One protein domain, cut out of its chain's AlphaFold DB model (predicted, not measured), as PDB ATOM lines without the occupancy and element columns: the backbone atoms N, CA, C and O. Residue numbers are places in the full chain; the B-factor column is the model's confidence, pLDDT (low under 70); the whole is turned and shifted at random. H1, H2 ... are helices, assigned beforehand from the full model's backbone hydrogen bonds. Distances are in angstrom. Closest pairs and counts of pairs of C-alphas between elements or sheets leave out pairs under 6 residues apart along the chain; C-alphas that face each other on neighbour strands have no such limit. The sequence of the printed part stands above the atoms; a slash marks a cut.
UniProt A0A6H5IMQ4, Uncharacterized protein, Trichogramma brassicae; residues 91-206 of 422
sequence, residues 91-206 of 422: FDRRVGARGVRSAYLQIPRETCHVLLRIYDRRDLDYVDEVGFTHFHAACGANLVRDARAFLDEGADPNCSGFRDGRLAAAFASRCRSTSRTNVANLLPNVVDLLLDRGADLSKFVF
ATOM      1  N   PHE A  91      11.149  37.152 -35.625       77.81
ATOM      2  CA  PHE A  91      12.014  38.198 -36.167       77.81
ATOM      3  C   PHE A  91      13.442  38.091 -35.592       77.81
ATOM      4  O   PHE A  91      13.628  37.959 -34.383       77.81
ATOM      5  N   ASP A  92      14.462  38.133 -36.458       71.94
ATOM      6  CA  ASP A  92      15.879  38.069 -36.065       71.94
ATOM      7  C   ASP A  92      16.423  39.481 -35.771       71.94
ATOM      8  O   ASP A  92      16.379  40.358 -36.638       71.94
ATOM      9  N   ARG A  93      16.976  39.681 -34.560       63.66
ATOM     10  CA  ARG A  93      17.497  40.957 -34.015       63.66
ATOM     11  C   ARG A  93      18.523  41.662 -34.920       63.66
ATOM     12  O   ARG A  93      18.738  42.859 -34.766       63.66
ATOM     13  N   ARG A  94      19.167  40.961 -35.863       62.47
ATOM     14  CA  ARG A  94      20.234  41.531 -36.716       62.47
ATOM     15  C   ARG A  94      19.759  42.610 -37.699       62.47
ATOM     16  O   ARG A  94      20.585  43.288 -38.306       62.47
ATOM     17  N   VAL A  95      18.451  42.787 -37.875       57.97
ATOM     18  CA  VAL A  95      17.882  43.886 -38.665       57.97
ATOM     19  C   VAL A  95      17.511  45.004 -37.685       57.97
ATOM     20  O   VAL A  95      16.515  44.892 -36.984       57.97
ATOM     21  N   GLY A  96      18.380  46.017 -37.583       57.59
ATOM     22  CA  GLY A  96      18.487  46.944 -36.445       57.59
ATOM     23  C   GLY A  96      17.202  47.595 -35.914       57.59
ATOM     24  O   GLY A  96      16.212  47.760 -36.622       57.59
ATOM     25  N   ALA A  97      17.281  48.044 -34.653       56.84
ATOM     26  CA  ALA A  97      16.173  48.471 -33.790       56.84
ATOM     27  C   ALA A  97      15.300  49.647 -34.293       56.84
ATOM     28  O   ALA A  97      14.261  49.977 -33.708       56.84
ATOM     29  N   ARG A  98      15.685  50.263 -35.417       60.03
ATOM     30  CA  ARG A  98      14.970  51.352 -36.090       60.03
ATOM     31  C   ARG A  98      13.712  50.826 -36.783       60.03
ATOM     32  O   ARG A  98      13.683  50.628 -37.994       60.03
ATOM     33  N   GLY A  99      12.639  50.600 -36.026       65.12
ATOM     34  CA  GLY A  99      11.357  50.247 -36.641       65.12
ATOM     35  C   GLY A  99      10.212  49.887 -35.710       65.12
ATOM     36  O   GLY A  99       9.067  50.110 -36.090       65.12
ATOM     37  N   VAL A 100      10.481  49.393 -34.501       64.56
ATOM     38  CA  VAL A 100       9.434  48.834 -33.626       64.56
ATOM     39  C   VAL A 100       8.368  49.859 -33.270       64.56
ATOM     40  O   VAL A 100       7.199  49.646 -33.591       64.56
ATOM     41  N   ARG A 101       8.741  51.028 -32.744       65.75
ATOM     42  CA  ARG A 101       7.760  52.079 -32.455       65.75
ATOM     43  C   ARG A 101       6.986  52.501 -33.701       65.75
ATOM     44  O   ARG A 101       5.771  52.622 -33.643       65.75
ATOM     45  N   SER A 102       7.644  52.665 -34.847       63.84
ATOM     46  CA  SER A 102       6.953  53.017 -36.098       63.84
ATOM     47  C   SER A 102       5.948  51.940 -36.526       63.84
ATOM     48  O   SER A 102       4.821  52.273 -36.892       63.84
ATOM     49  N   ALA A 103       6.328  50.663 -36.420       69.19
ATOM     50  CA  ALA A 103       5.481  49.528 -36.750       69.19
ATOM     51  C   ALA A 103       4.261  49.496 -35.830       69.19
ATOM     52  O   ALA A 103       3.142  49.616 -36.323       69.19
ATOM     53  N   TYR A 104       4.472  49.452 -34.508       69.62
ATOM     54  CA  TYR A 104       3.384  49.443 -33.536       69.62
ATOM     55  C   TYR A 104       2.519  50.676 -33.625       69.62
ATOM     56  O   TYR A 104       1.347  50.527 -33.371       69.62
ATOM     57  N   LEU A 105       3.031  51.857 -33.985       64.50
ATOM     58  CA  LEU A 105       2.236  53.084 -34.044       64.50
ATOM     59  C   LEU A 105       1.322  53.188 -35.273       64.50
ATOM     60  O   LEU A 105       0.362  53.961 -35.221       64.50
ATOM     61  N   GLN A 106       1.540  52.399 -36.330       68.56
ATOM     62  CA  GLN A 106       0.798  52.506 -37.599       68.56
ATOM     63  C   GLN A 106      -0.236  51.397 -37.837       68.56
ATOM     64  O   GLN A 106      -1.080  51.522 -38.719       68.56
ATOM     65  N   ILE A 107      -0.203  50.326 -37.050       72.38
ATOM     66  CA  ILE A 107      -1.053  49.152 -37.270       72.38
ATOM     67  C   ILE A 107      -2.362  49.158 -36.456       72.38
ATOM     68  O   ILE A 107      -2.348  49.560 -35.296       72.38
ATOM     69  N   PRO A 108      -3.499  48.685 -36.984       73.19
ATOM     70  CA  PRO A 108      -4.726  48.527 -36.196       73.19
ATOM     71  C   PRO A 108      -4.493  47.811 -34.858       73.19
ATOM     72  O   PRO A 108      -3.559  47.014 -34.726       73.19
ATOM     73  N   ARG A 109      -5.329  48.089 -33.852       72.62
ATOM     74  CA  ARG A 109      -5.221  47.473 -32.515       72.62
ATOM     75  C   ARG A 109      -5.246  45.947 -32.614       72.62
ATOM     76  O   ARG A 109      -4.469  45.256 -31.961       72.62
ATOM     77  N   GLU A 110      -6.091  45.444 -33.501       75.06
ATOM     78  CA  GLU A 110      -6.267  44.039 -33.844       75.06
ATOM     79  C   GLU A 110      -5.000  43.444 -34.459       75.06
ATOM     80  O   GLU A 110      -4.829  42.239 -34.459       75.06
ATOM     81  N   THR A 111      -4.069  44.252 -34.943       81.81
ATOM     82  CA  THR A 111      -2.798  43.787 -35.500       81.81
ATOM     83  C   THR A 111      -1.681  43.812 -34.456       81.81
ATOM     84  O   THR A 111      -0.675  43.121 -34.619       81.81
ATOM     85  N   CYS A 112      -1.838  44.566 -33.360       82.69
ATOM     86  CA  CYS A 112      -0.804  44.690 -32.327       82.69
ATOM     87  C   CYS A 112      -0.513  43.345 -31.667       82.69
ATOM     88  O   CYS A 112       0.654  42.999 -31.502       82.69
ATOM     89  N   HIS A 113      -1.554  42.562 -31.368       82.12
ATOM     90  CA  HIS A 113      -1.387  41.228 -30.788       82.12
ATOM     91  C   HIS A 113      -0.633  40.287 -31.743       82.12
ATOM     92  O   HIS A 113       0.185  39.478 -31.315       82.12
ATOM     93  N   VAL A 114      -0.865  40.419 -33.054       83.69
ATOM     94  CA  VAL A 114      -0.172  39.630 -34.079       83.69
ATOM     95  C   VAL A 114       1.301  40.010 -34.134       83.69
ATOM     96  O   VAL A 114       2.151  39.126 -34.170       83.69
ATOM     97  N   LEU A 115       1.619  41.310 -34.092       83.81
ATOM     98  CA  LEU A 115       3.009  41.755 -34.037       83.81
ATOM     99  C   LEU A 115       3.701  41.260 -32.768       83.81
ATOM    100  O   LEU A 115       4.770  40.676 -32.886       83.81
ATOM    101  N   LEU A 116       3.093  41.410 -31.586       84.75
ATOM    102  CA  LEU A 116       3.669  40.893 -30.335       84.75
ATOM    103  C   LEU A 116       3.977  39.388 -30.427       84.75
ATOM    104  O   LEU A 116       5.053  38.967 -30.016       84.75
ATOM    105  N   ARG A 117       3.108  38.597 -31.074       82.38
ATOM    106  CA  ARG A 117       3.351  37.168 -31.351       82.38
ATOM    107  C   ARG A 117       4.443  36.892 -32.381       82.38
ATOM    108  O   ARG A 117       5.065  35.843 -32.315       82.38
ATOM    109  N   ILE A 118       4.645  37.758 -33.372       80.12
ATOM    110  CA  ILE A 118       5.747  37.612 -34.344       80.12
ATOM    111  C   ILE A 118       7.079  37.933 -33.673       80.12
ATOM    112  O   ILE A 118       8.086  37.271 -33.939       80.12
ATOM    113  N   TYR A 119       7.082  38.949 -32.813       76.19
ATOM    114  CA  TYR A 119       8.276  39.320 -32.083       76.19
ATOM    115  C   TYR A 119       8.621  38.279 -31.015       76.19
ATOM    116  O   TYR A 119       9.816  38.042 -30.907       76.19
ATOM    117  N   ASP A 120       7.634  37.625 -30.358       66.50
ATOM    118  CA  ASP A 120       7.622  36.477 -29.386       66.50
ATOM    119  C   ASP A 120       8.716  36.391 -28.319       66.50
ATOM    120  O   ASP A 120       8.679  35.592 -27.395       66.50
ATOM    121  N   ARG A 121       9.718  37.225 -28.442       66.44
ATOM    122  CA  ARG A 121      10.696  37.528 -27.451       66.44
ATOM    123  C   ARG A 121      10.022  38.671 -26.738       66.44
ATOM    124  O   ARG A 121      10.029  39.807 -27.224       66.44
ATOM    125  N   ARG A 122       9.390  38.364 -25.608       71.75
ATOM    126  CA  ARG A 122       9.100  39.334 -24.547       71.75
ATOM    127  C   ARG A 122      10.425  39.808 -23.939       71.75
ATOM    128  O   ARG A 122      10.719  39.716 -22.763       71.75
ATOM    129  N   ASP A 123      11.264  40.263 -24.847       75.06
ATOM    130  CA  ASP A 123      12.591  40.763 -24.670       75.06
ATOM    131  C   ASP A 123      12.420  42.092 -23.968       75.06
ATOM    132  O   ASP A 123      12.104  43.102 -24.604       75.06
ATOM    133  N   LEU A 124      12.490  42.039 -22.642       78.44
ATOM    134  CA  LEU A 124      12.277  43.196 -21.787       78.44
ATOM    135  C   LEU A 124      13.268  44.313 -22.126       78.44
ATOM    136  O   LEU A 124      12.916  45.489 -22.051       78.44
ATOM    137  N   ASP A 125      14.448  43.934 -22.621       72.69
ATOM    138  CA  ASP A 125      15.528  44.834 -23.021       72.69
ATOM    139  C   ASP A 125      15.293  45.499 -24.384       72.69
ATOM    140  O   ASP A 125      16.056  46.380 -24.793       72.69
ATOM    141  N   TYR A 126      14.253  45.099 -25.128       80.06
ATOM    142  CA  TYR A 126      13.951  45.731 -26.404       80.06
ATOM    143  C   TYR A 126      13.304  47.105 -26.176       80.06
ATOM    144  O   TYR A 126      12.080  47.246 -26.073       80.06
ATOM    145  N   VAL A 127      14.151  48.130 -26.151       82.88
ATOM    146  CA  VAL A 127      13.787  49.549 -26.161       82.88
ATOM    147  C   VAL A 127      14.113  50.169 -27.519       82.88
ATOM    148  O   VAL A 127      15.136  49.869 -28.136       82.88
ATOM    149  N   ASP A 128      13.239  51.040 -28.015       81.00
ATOM    150  CA  ASP A 128      13.600  51.911 -29.134       81.00
ATOM    151  C   ASP A 128      14.486  53.091 -28.677       81.00
ATOM    152  O   ASP A 128      14.828  53.228 -27.503       81.00
ATOM    153  N   GLU A 129      14.829  53.988 -29.604       83.38
ATOM    154  CA  GLU A 129      15.681  55.162 -29.343       83.38
ATOM    155  C   GLU A 129      15.127  56.137 -28.284       83.38
ATOM    156  O   GLU A 129      15.853  57.025 -27.836       83.38
ATOM    157  N   VAL A 130      13.853  56.019 -27.889       79.44
ATOM    158  CA  VAL A 130      13.256  56.851 -26.833       79.44
ATOM    159  C   VAL A 130      12.966  56.089 -25.541       79.44
ATOM    160  O   VAL A 130      12.455  56.709 -24.612       79.44
ATOM    161  N   GLY A 131      13.278  54.790 -25.474       83.44
ATOM    162  CA  GLY A 131      12.938  53.921 -24.346       83.44
ATOM    163  C   GLY A 131      11.606  53.171 -24.498       83.44
ATOM    164  O   GLY A 131      11.171  52.491 -23.573       83.44
ATOM    165  N   PHE A 132      10.921  53.268 -25.640       83.69
ATOM    166  CA  PHE A 132       9.619  52.631 -25.839       83.69
ATOM    167  C   PHE A 132       9.776  51.122 -26.069       83.69
ATOM    168  O   PHE A 132      10.411  50.694 -27.034       83.69
ATOM    169  N   THR A 133       9.148  50.323 -25.206       86.94
ATOM    170  CA  THR A 133       9.208  48.848 -25.222       86.94
ATOM    171  C   THR A 133       7.955  48.212 -25.829       86.94
ATOM    172  O   THR A 133       6.912  48.853 -25.999       86.94
ATOM    173  N   HIS A 134       8.012  46.906 -26.106       86.44
ATOM    174  CA  HIS A 134       6.822  46.123 -26.460       86.44
ATOM    175  C   HIS A 134       5.755  46.117 -25.355       86.44
ATOM    176  O   HIS A 134       4.562  46.106 -25.665       86.44
ATOM    177  N   PHE A 135       6.168  46.206 -24.089       87.81
ATOM    178  CA  PHE A 135       5.258  46.359 -22.960       87.81
ATOM    179  C   PHE A 135       4.438  47.659 -23.067       87.81
ATOM    180  O   PHE A 135       3.209  47.608 -23.040       87.81
ATOM    181  N   HIS A 136       5.077  48.801 -23.357       85.94
ATOM    182  CA  HIS A 136       4.365  50.065 -23.608       85.94
ATOM    183  C   HIS A 136       3.381  49.973 -24.788       85.94
ATOM    184  O   HIS A 136       2.301  50.576 -24.766       85.94
ATOM    185  N   ALA A 137       3.745  49.227 -25.838       86.00
ATOM    186  CA  ALA A 137       2.862  48.977 -26.973       86.00
ATOM    187  C   ALA A 137       1.633  48.145 -26.572       86.00
ATOM    188  O   ALA A 137       0.521  48.470 -26.991       86.00
ATOM    189  N   ALA A 138       1.821  47.105 -25.753       88.19
ATOM    190  CA  ALA A 138       0.740  46.274 -25.233       88.19
ATOM    191  C   ALA A 138      -0.217  47.085 -24.342       88.19
ATOM    192  O   ALA A 138      -1.433  47.033 -24.554       88.19
ATOM    193  N   CYS A 139       0.320  47.897 -23.424       87.69
ATOM    194  CA  CYS A 139      -0.455  48.804 -22.573       87.69
ATOM    195  C   CYS A 139      -1.293  49.782 -23.405       87.69
ATOM    196  O   CYS A 139      -2.517  49.796 -23.289       87.69
ATOM    197  N   GLY A 140      -0.671  50.531 -24.321       82.69
ATOM    198  CA  GLY A 140      -1.381  51.523 -25.142       82.69
ATOM    199  C   GLY A 140      -2.390  50.936 -26.131       82.69
ATOM    200  O   GLY A 140      -3.322  51.617 -26.561       82.69
ATOM    201  N   ALA A 141      -2.225  49.662 -26.491       83.00
ATOM    202  CA  ALA A 141      -3.173  48.919 -27.314       83.00
ATOM    203  C   ALA A 141      -4.269  48.213 -26.492       83.00
ATOM    204  O   ALA A 141      -5.086  47.496 -27.076       83.00
ATOM    205  N   ASN A 142      -4.320  48.401 -25.166       86.19
ATOM    206  CA  ASN A 142      -5.237  47.702 -24.262       86.19
ATOM    207  C   ASN A 142      -5.208  46.175 -24.470       86.19
ATOM    208  O   ASN A 142      -6.252  45.529 -24.621       86.19
ATOM    209  N   LEU A 143      -4.001  45.614 -24.578       88.94
ATOM    210  CA  LEU A 143      -3.749  44.179 -24.678       88.94
ATOM    211  C   LEU A 143      -3.398  43.639 -23.292       88.94
ATOM    212  O   LEU A 143      -2.268  43.246 -23.030       88.94
ATOM    213  N   VAL A 144      -4.384  43.648 -22.390       91.62
ATOM    214  CA  VAL A 144      -4.209  43.332 -20.958       91.62
ATOM    215  C   VAL A 144      -3.517  41.984 -20.740       91.62
ATOM    216  O   VAL A 144      -2.663  41.872 -19.869       91.62
ATOM    217  N   ARG A 145      -3.847  40.967 -21.548       92.44
ATOM    218  CA  ARG A 145      -3.211  39.642 -21.461       92.44
ATOM    219  C   ARG A 145      -1.721  39.709 -21.779       92.44
ATOM    220  O   ARG A 145      -0.933  39.194 -21.004       92.44
ATOM    221  N   ASP A 146      -1.345  40.361 -22.877       90.81
ATOM    222  CA  ASP A 146       0.060  40.506 -23.264       90.81
ATOM    223  C   ASP A 146       0.821  41.393 -22.269       90.81
ATOM    224  O   ASP A 146       1.909  41.027 -21.841       90.81
ATOM    225  N   ALA A 147       0.230  42.515 -21.838       91.19
ATOM    226  CA  ALA A 147       0.813  43.405 -20.834       91.19
ATOM    227  C   ALA A 147       1.064  42.683 -19.499       91.19
ATOM    228  O   ALA A 147       2.141  42.819 -18.927       91.19
ATOM    229  N   ARG A 148       0.107  41.866 -19.035       94.50
ATOM    230  CA  ARG A 148       0.266  41.035 -17.831       94.50
ATOM    231  C   ARG A 148       1.438  40.083 -17.985       94.50
ATOM    232  O   ARG A 148       2.235  39.940 -17.072       94.50
ATOM    233  N   ALA A 149       1.554  39.489 -19.161       92.75
ATOM    234  CA  ALA A 149       2.579  38.514 -19.440       92.75
ATOM    235  C   ALA A 149       3.994  39.124 -19.502       92.75
ATOM    236  O   ALA A 149       4.946  38.478 -19.091       92.75
ATOM    237  N   PHE A 150       4.132  40.378 -19.950       91.81
ATOM    238  CA  PHE A 150       5.381  41.136 -19.796       91.81
ATOM    239  C   PHE A 150       5.726  41.369 -18.320       91.81
ATOM    240  O   PHE A 150       6.868  41.168 -17.924       91.81
ATOM    241  N   LEU A 151       4.745  41.766 -17.503       92.75
ATOM    242  CA  LEU A 151       4.945  41.978 -16.064       92.75
ATOM    243  C   LEU A 151       5.303  40.669 -15.338       92.75
ATOM    244  O   LEU A 151       6.152  40.683 -14.457       92.75
ATOM    245  N   ASP A 152       4.695  39.542 -15.723       94.44
ATOM    246  CA  ASP A 152       5.004  38.210 -15.170       94.44
ATOM    247  C   ASP A 152       6.445  37.768 -15.481       94.44
ATOM    248  O   ASP A 152       7.036  37.008 -14.721       94.44
ATOM    249  N   GLU A 153       7.022  38.259 -16.577       93.75
ATOM    250  CA  GLU A 153       8.414  37.992 -16.955       93.75
ATOM    251  C   GLU A 153       9.417  38.981 -16.350       93.75
ATOM    252  O   GLU A 153      10.615  38.856 -16.592       93.75
ATOM    253  N   GLY A 154       8.948  39.935 -15.539       93.75
ATOM    254  CA  GLY A 154       9.796  40.900 -14.841       93.75
ATOM    255  C   GLY A 154       9.904  42.264 -15.519       93.75
ATOM    256  O   GLY A 154      10.811  43.025 -15.189       93.75
ATOM    257  N   ALA A 155       9.012  42.607 -16.460       91.50
ATOM    258  CA  ALA A 155       8.927  43.985 -16.941       91.50
ATOM    259  C   ALA A 155       8.636  44.918 -15.760       91.50
ATOM    260  O   ALA A 155       7.692  44.688 -15.005       91.50
ATOM    261  N   ASP A 156       9.407  45.993 -15.626       89.75
ATOM    262  CA  ASP A 156       9.130  47.013 -14.621       89.75
ATOM    263  C   ASP A 156       7.855  47.795 -15.015       89.75
ATOM    264  O   ASP A 156       7.843  48.435 -16.073       89.75
ATOM    265  N   PRO A 157       6.778  47.792 -14.203       90.00
ATOM    266  CA  PRO A 157       5.582  48.602 -14.465       90.00
ATOM    267  C   PRO A 157       5.873  50.112 -14.477       90.00
ATOM    268  O   PRO A 157       5.078  50.881 -15.019       90.00
ATOM    269  N   ASN A 158       7.008  50.530 -13.908       85.38
ATOM    270  CA  ASN A 158       7.490  51.906 -13.854       85.38
ATOM    271  C   ASN A 158       8.551  52.213 -14.916       85.38
ATOM    272  O   ASN A 158       9.141  53.298 -14.878       85.38
ATOM    273  N   CYS A 159       8.789  51.300 -15.870       84.56
ATOM    274  CA  CYS A 159       9.847  51.467 -16.855       84.56
ATOM    275  C   CYS A 159       9.700  52.818 -17.572       84.56
ATOM    276  O   CYS A 159       8.700  53.109 -18.236       84.56
ATOM    277  N   SER A 160      10.705  53.679 -17.423       67.25
ATOM    278  CA  SER A 160      10.685  55.052 -17.916       67.25
ATOM    279  C   SER A 160      10.974  55.095 -19.417       67.25
ATOM    280  O   SER A 160      11.993  55.624 -19.853       67.25
ATOM    281  N   GLY A 161      10.076  54.549 -20.238       59.88
ATOM    282  CA  GLY A 161      10.216  54.564 -21.698       59.88
ATOM    283  C   GLY A 161      10.004  55.932 -22.349       59.88
ATOM    284  O   GLY A 161       9.849  56.043 -23.563       59.88
ATOM    285  N   PHE A 162       9.943  56.979 -21.534       54.38
ATOM    286  CA  PHE A 162       9.933  58.371 -21.935       54.38
ATOM    287  C   PHE A 162      10.877  59.132 -21.012       54.38
ATOM    288  O   PHE A 162      10.903  58.872 -19.810       54.38
ATOM    289  N   ARG A 163      11.554  60.149 -21.563       51.41
ATOM    290  CA  ARG A 163      12.413  61.105 -20.834       51.41
ATOM    291  C   ARG A 163      11.772  61.735 -19.582       51.41
ATOM    292  O   ARG A 163      12.491  62.335 -18.797       51.41
ATOM    293  N   ASP A 164      10.464  61.571 -19.384       51.72
ATOM    294  CA  ASP A 164       9.715  62.134 -18.262       51.72
ATOM    295  C   ASP A 164       9.412  61.131 -17.126       51.72
ATOM    296  O   ASP A 164       8.842  61.559 -16.130       51.72
ATOM    297  N   GLY A 165       9.748  59.834 -17.241       43.50
ATOM    298  CA  GLY A 165       9.736  58.878 -16.112       43.50
ATOM    299  C   GLY A 165       8.407  58.666 -15.367       43.50
ATOM    300  O   GLY A 165       8.420  58.407 -14.169       43.50
ATOM    301  N   ARG A 166       7.257  58.807 -16.033       53.56
ATOM    302  CA  ARG A 166       5.930  58.810 -15.384       53.56
ATOM    303  C   ARG A 166       5.056  57.670 -15.897       53.56
ATOM    304  O   ARG A 166       5.032  57.452 -17.108       53.56
ATOM    305  N   LEU A 167       4.219  57.080 -15.028       53.97
ATOM    306  CA  LEU A 167       3.055  56.242 -15.399       53.97
ATOM    307  C   LEU A 167       2.258  56.850 -16.566       53.97
ATOM    308  O   LEU A 167       1.713  56.142 -17.412       53.97
ATOM    309  N   ALA A 168       2.253  58.185 -16.652       49.91
ATOM    310  CA  ALA A 168       1.725  58.962 -17.763       49.91
ATOM    311  C   ALA A 168       2.179  58.468 -19.154       49.91
ATOM    312  O   ALA A 168       1.463  58.711 -20.116       49.91
ATOM    313  N   ALA A 169       3.316  57.778 -19.295       47.81
ATOM    314  CA  ALA A 169       3.791  57.195 -20.551       47.81
ATOM    315  C   ALA A 169       2.996  55.947 -20.982       47.81
ATOM    316  O   ALA A 169       2.682  55.816 -22.167       47.81
ATOM    317  N   ALA A 170       2.617  55.077 -20.036       49.34
ATOM    318  CA  ALA A 170       1.720  53.947 -20.292       49.34
ATOM    319  C   ALA A 170       0.315  54.441 -20.666       49.34
ATOM    320  O   ALA A 170      -0.311  53.907 -21.582       49.34
ATOM    321  N   PHE A 171      -0.119  55.537 -20.039       50.66
ATOM    322  CA  PHE A 171      -1.329  56.251 -20.427       50.66
ATOM    323  C   PHE A 171      -1.200  56.918 -21.803       50.66
ATOM    324  O   PHE A 171      -2.137  56.857 -22.580       50.66
ATOM    325  N   ALA A 172      -0.057  57.516 -22.153       49.56
ATOM    326  CA  ALA A 172       0.143  58.371 -23.336       49.56
ATOM    327  C   ALA A 172       0.381  57.653 -24.689       49.56
ATOM    328  O   ALA A 172       0.691  58.296 -25.702       49.56
ATOM    329  N   SER A 173       0.233  56.332 -24.732       42.09
ATOM    330  CA  SER A 173       0.373  55.501 -25.932       42.09
ATOM    331  C   SER A 173      -1.027  55.300 -26.557       42.09
ATOM    332  O   SER A 173      -1.813  54.509 -26.047       42.09
ATOM    333  N   ARG A 174      -1.477  55.992 -27.630       47.19
ATOM    334  CA  ARG A 174      -0.909  56.041 -28.997       47.19
ATOM    335  C   ARG A 174      -1.763  56.870 -30.000       47.19
ATOM    336  O   ARG A 174      -2.967  56.661 -30.042       47.19
ATOM    337  N   CYS A 175      -1.135  57.678 -30.883       38.47
ATOM    338  CA  CYS A 175      -1.286  57.738 -32.372       38.47
ATOM    339  C   CYS A 175      -0.726  59.062 -32.964       38.47
ATOM    340  O   CYS A 175      -1.246  60.133 -32.674       38.47
ATOM    341  N   ARG A 176       0.271  58.997 -33.870       40.72
ATOM    342  CA  ARG A 176       0.624  60.087 -34.811       40.72
ATOM    343  C   ARG A 176       0.225  59.670 -36.230       40.72
ATOM    344  O   ARG A 176       1.002  59.000 -36.906       40.72
ATOM    345  N   SER A 177      -0.932  60.121 -36.705       39.44
ATOM    346  CA  SER A 177      -1.196  60.270 -38.150       39.44
ATOM    347  C   SER A 177      -1.300  61.733 -38.593       39.44
ATOM    348  O   SER A 177      -1.506  62.006 -39.766       39.44
ATOM    349  N   THR A 178      -1.051  62.678 -37.690       32.62
ATOM    350  CA  THR A 178      -0.637  64.056 -37.981       32.62
ATOM    351  C   THR A 178       0.354  64.443 -36.883       32.62
ATOM    352  O   THR A 178       0.192  64.007 -35.746       32.62
ATOM    353  N   SER A 179       1.454  65.122 -37.203       36.25
ATOM    354  CA  SER A 179       2.577  65.302 -36.272       36.25
ATOM    355  C   SER A 179       2.138  65.867 -34.912       36.25
ATOM    356  O   SER A 179       1.445  66.878 -34.886       36.25
ATOM    357  N   ARG A 180       2.655  65.265 -33.824       32.41
ATOM    358  CA  ARG A 180       2.592  65.745 -32.426       32.41
ATOM    359  C   ARG A 180       1.292  65.421 -31.662       32.41
ATOM    360  O   ARG A 180       0.557  66.311 -31.265       32.41
ATOM    361  N   THR A 181       1.071  64.128 -31.417       36.72
ATOM    362  CA  THR A 181      -0.036  63.634 -30.590       36.72
ATOM    363  C   THR A 181       0.388  62.380 -29.815       36.72
ATOM    364  O   THR A 181       0.706  61.353 -30.418       36.72
ATOM    365  N   ASN A 182       0.430  62.478 -28.485       39.12
ATOM    366  CA  ASN A 182       0.551  61.357 -27.551       39.12
ATOM    367  C   ASN A 182      -0.835  61.166 -26.919       39.12
ATOM    368  O   ASN A 182      -1.304  62.047 -26.206       39.12
ATOM    369  N   VAL A 183      -1.521  60.068 -27.229       39.31
ATOM    370  CA  VAL A 183      -2.896  59.854 -26.763       39.31
ATOM    371  C   VAL A 183      -2.846  59.277 -25.363       39.31
ATOM    372  O   VAL A 183      -2.379  58.156 -25.204       39.31
ATOM    373  N   ALA A 184      -3.356  60.018 -24.382       54.69
ATOM    374  CA  ALA A 184      -3.692  59.492 -23.066       54.69
ATOM    375  C   ALA A 184      -4.874  58.502 -23.184       54.69
ATOM    376  O   ALA A 184      -6.025  58.857 -22.930       54.69
ATOM    377  N   ASN A 185      -4.612  57.278 -23.646       67.56
ATOM    378  CA  ASN A 185      -5.539  56.160 -23.560       67.56
ATOM    379  C   ASN A 185      -5.610  55.738 -22.091       67.56
ATOM    380  O   ASN A 185      -4.858  54.891 -21.617       67.56
ATOM    381  N   LEU A 186      -6.521  56.368 -21.359       74.38
ATOM    382  CA  LEU A 186      -6.944  55.896 -20.051       74.38
ATOM    383  C   LEU A 186      -7.643  54.553 -20.271       74.38
ATOM    384  O   LEU A 186      -8.685  54.489 -20.908       74.38
ATOM    385  N   LEU A 187      -7.021  53.450 -19.878       87.06
ATOM    386  CA  LEU A 187      -7.547  52.109 -20.122       87.06
ATOM    387  C   LEU A 187      -7.709  51.432 -18.766       87.06
ATOM    388  O   LEU A 187      -6.725  50.862 -18.303       87.06
ATOM    389  N   PRO A 188      -8.898  51.485 -18.133       91.19
ATOM    390  CA  PRO A 188      -9.096  51.056 -16.748       91.19
ATOM    391  C   PRO A 188      -8.452  49.707 -16.420       91.19
ATOM    392  O   PRO A 188      -7.661  49.612 -15.499       91.19
ATOM    393  N   ASN A 189      -8.638  48.699 -17.275       91.50
ATOM    394  CA  ASN A 189      -8.058  47.368 -17.056       91.50
ATOM    395  C   ASN A 189      -6.519  47.337 -17.079       91.50
ATOM    396  O   ASN A 189      -5.908  46.478 -16.451       91.50
ATOM    397  N   VAL A 190      -5.884  48.217 -17.859       90.62
ATOM    398  CA  VAL A 190      -4.422  48.363 -17.870       90.62
ATOM    399  C   VAL A 190      -3.970  49.142 -16.640       90.62
ATOM    400  O   VAL A 190      -2.935  48.802 -16.086       90.62
ATOM    401  N   VAL A 191      -4.741  50.139 -16.193       91.00
ATOM    402  CA  VAL A 191      -4.477  50.856 -14.935       91.00
ATOM    403  C   VAL A 191      -4.493  49.891 -13.766       91.00
ATOM    404  O   VAL A 191      -3.491  49.791 -13.071       91.00
ATOM    405  N   ASP A 192      -5.574  49.125 -13.622       93.31
ATOM    406  CA  ASP A 192      -5.732  48.123 -12.569       93.31
ATOM    407  C   ASP A 192      -4.552  47.144 -12.594       93.31
ATOM    408  O   ASP A 192      -3.879  46.954 -11.587       93.31
ATOM    409  N   LEU A 193      -4.211  46.616 -13.778       93.69
ATOM    410  CA  LEU A 193      -3.064  45.725 -13.950       93.69
ATOM    411  C   LEU A 193      -1.732  46.365 -13.525       93.69
ATOM    412  O   LEU A 193      -0.910  45.686 -12.920       93.69
ATOM    413  N   LEU A 194      -1.479  47.625 -13.884       92.81
ATOM    414  CA  LEU A 194      -0.241  48.315 -13.518       92.81
ATOM    415  C   LEU A 194      -0.180  48.538 -12.002       92.81
ATOM    416  O   LEU A 194       0.835  48.225 -11.381       92.81
ATOM    417  N   LEU A 195      -1.271  49.017 -11.403       92.75
ATOM    418  CA  LEU A 195      -1.371  49.263  -9.963       92.75
ATOM    419  C   LEU A 195      -1.245  47.964  -9.156       92.75
ATOM    420  O   LEU A 195      -0.531  47.935  -8.158       92.75
ATOM    421  N   ASP A 196      -1.844  46.865  -9.620       95.12
ATOM    422  CA  ASP A 196      -1.710  45.524  -9.025       95.12
ATOM    423  C   ASP A 196      -0.277  44.986  -9.054       95.12
ATOM    424  O   ASP A 196       0.053  44.048  -8.329       95.12
ATOM    425  N   ARG A 197       0.573  45.539  -9.921       95.75
ATOM    426  CA  ARG A 197       1.953  45.092 -10.115       95.75
ATOM    427  C   ARG A 197       2.983  46.057  -9.540       95.75
ATOM    428  O   ARG A 197       4.163  45.875  -9.801       95.75
ATOM    429  N   GLY A 198       2.564  47.024  -8.719       92.88
ATOM    430  CA  GLY A 198       3.480  47.931  -8.016       92.88
ATOM    431  C   GLY A 198       3.866  49.173  -8.819       92.88
ATOM    432  O   GLY A 198       4.951  49.725  -8.636       92.88
ATOM    433  N   ALA A 199       2.999  49.614  -9.732       91.31
ATOM    434  CA  ALA A 199       3.140  50.922 -10.356       91.31
ATOM    435  C   ALA A 199       3.123  52.041  -9.292       91.31
ATOM    436  O   ALA A 199       2.208  52.127  -8.475       91.31
ATOM    437  N   ASP A 200       4.147  52.892  -9.311       89.31
ATOM    438  CA  ASP A 200       4.428  53.919  -8.308       89.31
ATOM    439  C   ASP A 200       3.600  55.188  -8.563       89.31
ATOM    440  O   ASP A 200       3.876  55.981  -9.472       89.31
ATOM    441  N   LEU A 201       2.583  55.396  -7.725       90.44
ATOM    442  CA  LEU A 201       1.702  56.560  -7.791       90.44
ATOM    443  C   LEU A 201       2.353  57.861  -7.305       90.44
ATOM    444  O   LEU A 201       1.878  58.927  -7.686       90.44
ATOM    445  N   SER A 202       3.466  57.820  -6.559       88.44
ATOM    446  CA  SER A 202       4.135  59.045  -6.080       88.44
ATOM    447  C   SER A 202       4.700  59.896  -7.225       88.44
ATOM    448  O   SER A 202       4.845  61.113  -7.114       88.44
ATOM    449  N   LYS A 203       4.986  59.251  -8.363       84.69
ATOM    450  CA  LYS A 203       5.445  59.888  -9.605       84.69
ATOM    451  C   LYS A 203       4.323  60.055 -10.623       84.69
ATOM    452  O   LYS A 203       4.570  60.536 -11.733       84.69
ATOM    453  N   PHE A 204       3.105  59.622 -10.307       85.50
ATOM    454  CA  PHE A 204       1.977  59.815 -11.200       85.50
ATOM    455  C   PHE A 204       1.634  61.304 -11.272       85.50
ATOM    456  O   PHE A 204       1.604  62.018 -10.277       85.50
ATOM    457  N   VAL A 205       1.415  61.786 -12.493       83.50
ATOM    458  CA  VAL A 205       0.960  63.151 -12.747       83.50
ATOM    459  C   VAL A 205      -0.209  63.046 -13.696       83.50
ATOM    460  O   VAL A 205      -0.053  62.521 -14.809       83.50
ATOM    461  N   PHE A 206      -1.359  63.565 -13.272       83.56
ATOM    462  CA  PHE A 206      -2.545  63.560 -14.108       83.56
ATOM    463  C   PHE A 206      -2.270  64.338 -15.412       83.56
ATOM    464  O   PHE A 206      -1.713  65.443 -15.377       83.56
TER     465      PHE A 206
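Overview. This is residues 91 to 206 of the 422 residues of an uncharacterized protein of Trichogramma brassicae (UniProt A0A6H5IMQ4). Little regular structure: short helices gather round H3 in the middle, with H2, H4 and H5 packing on it and H6 on H4, amid long loops. The 116 printed residues include six named helices, H1 to H6 in order, and no named strand; the class is all helix, with 46 residues in named elements. It is compact, radius of gyration of the C-alphas 13.2 A, spanning 38 by 34 by 26 A.

Arrangement. Start at H1, residues 100 to 106, close but not clearly touching H2, residues 109 to 119; their closest C-alphas, Tyr 104 and Cys 112, are 6.4 A apart. H2 makes a hairpin with the hub H3, residues 134 to 140, at a shallow tilt of 11 degrees; closest C-alphas Leu 116 and His 134, 7.2 A. H3 makes another with H4, residues 144 to 152, at a steep 41 degrees; closest C-alphas Ala 138 and Ala 147, 5.3 A. H3 touches H5, residues 168 to 171; closest C-alphas His 136 and Ala 170, 5.7 A. H4 touches H6, residues 188 to 195, the same way at a shallow 6 degrees; closest C-alphas Val 144 and Val 190, 5.9 A. Each O i to N i+4 pair is within hydrogen-bond range in H1, H3, H4 and H6, and 5 of 7 in H2; H5 is too short for one.

Along the chain. Find C-alpha 100 at (9.434, 48.834, -33.626), where H1 begins; H2 spans 15.8 A, H4 12.0 A, and H6 ends at C-alpha 195, (-1.371, 49.263, -9.963).

Size, cuts and confidence. The farthest C-alphas, Arg 94 and Phe 206, are 38.9 A apart, and the printed part has no cut. Links H2 to H3, H4 to H5 and H5 to H6 are long; pLDDT is under 70 at residues 93 to 106, 120 to 121 and 160 to 185.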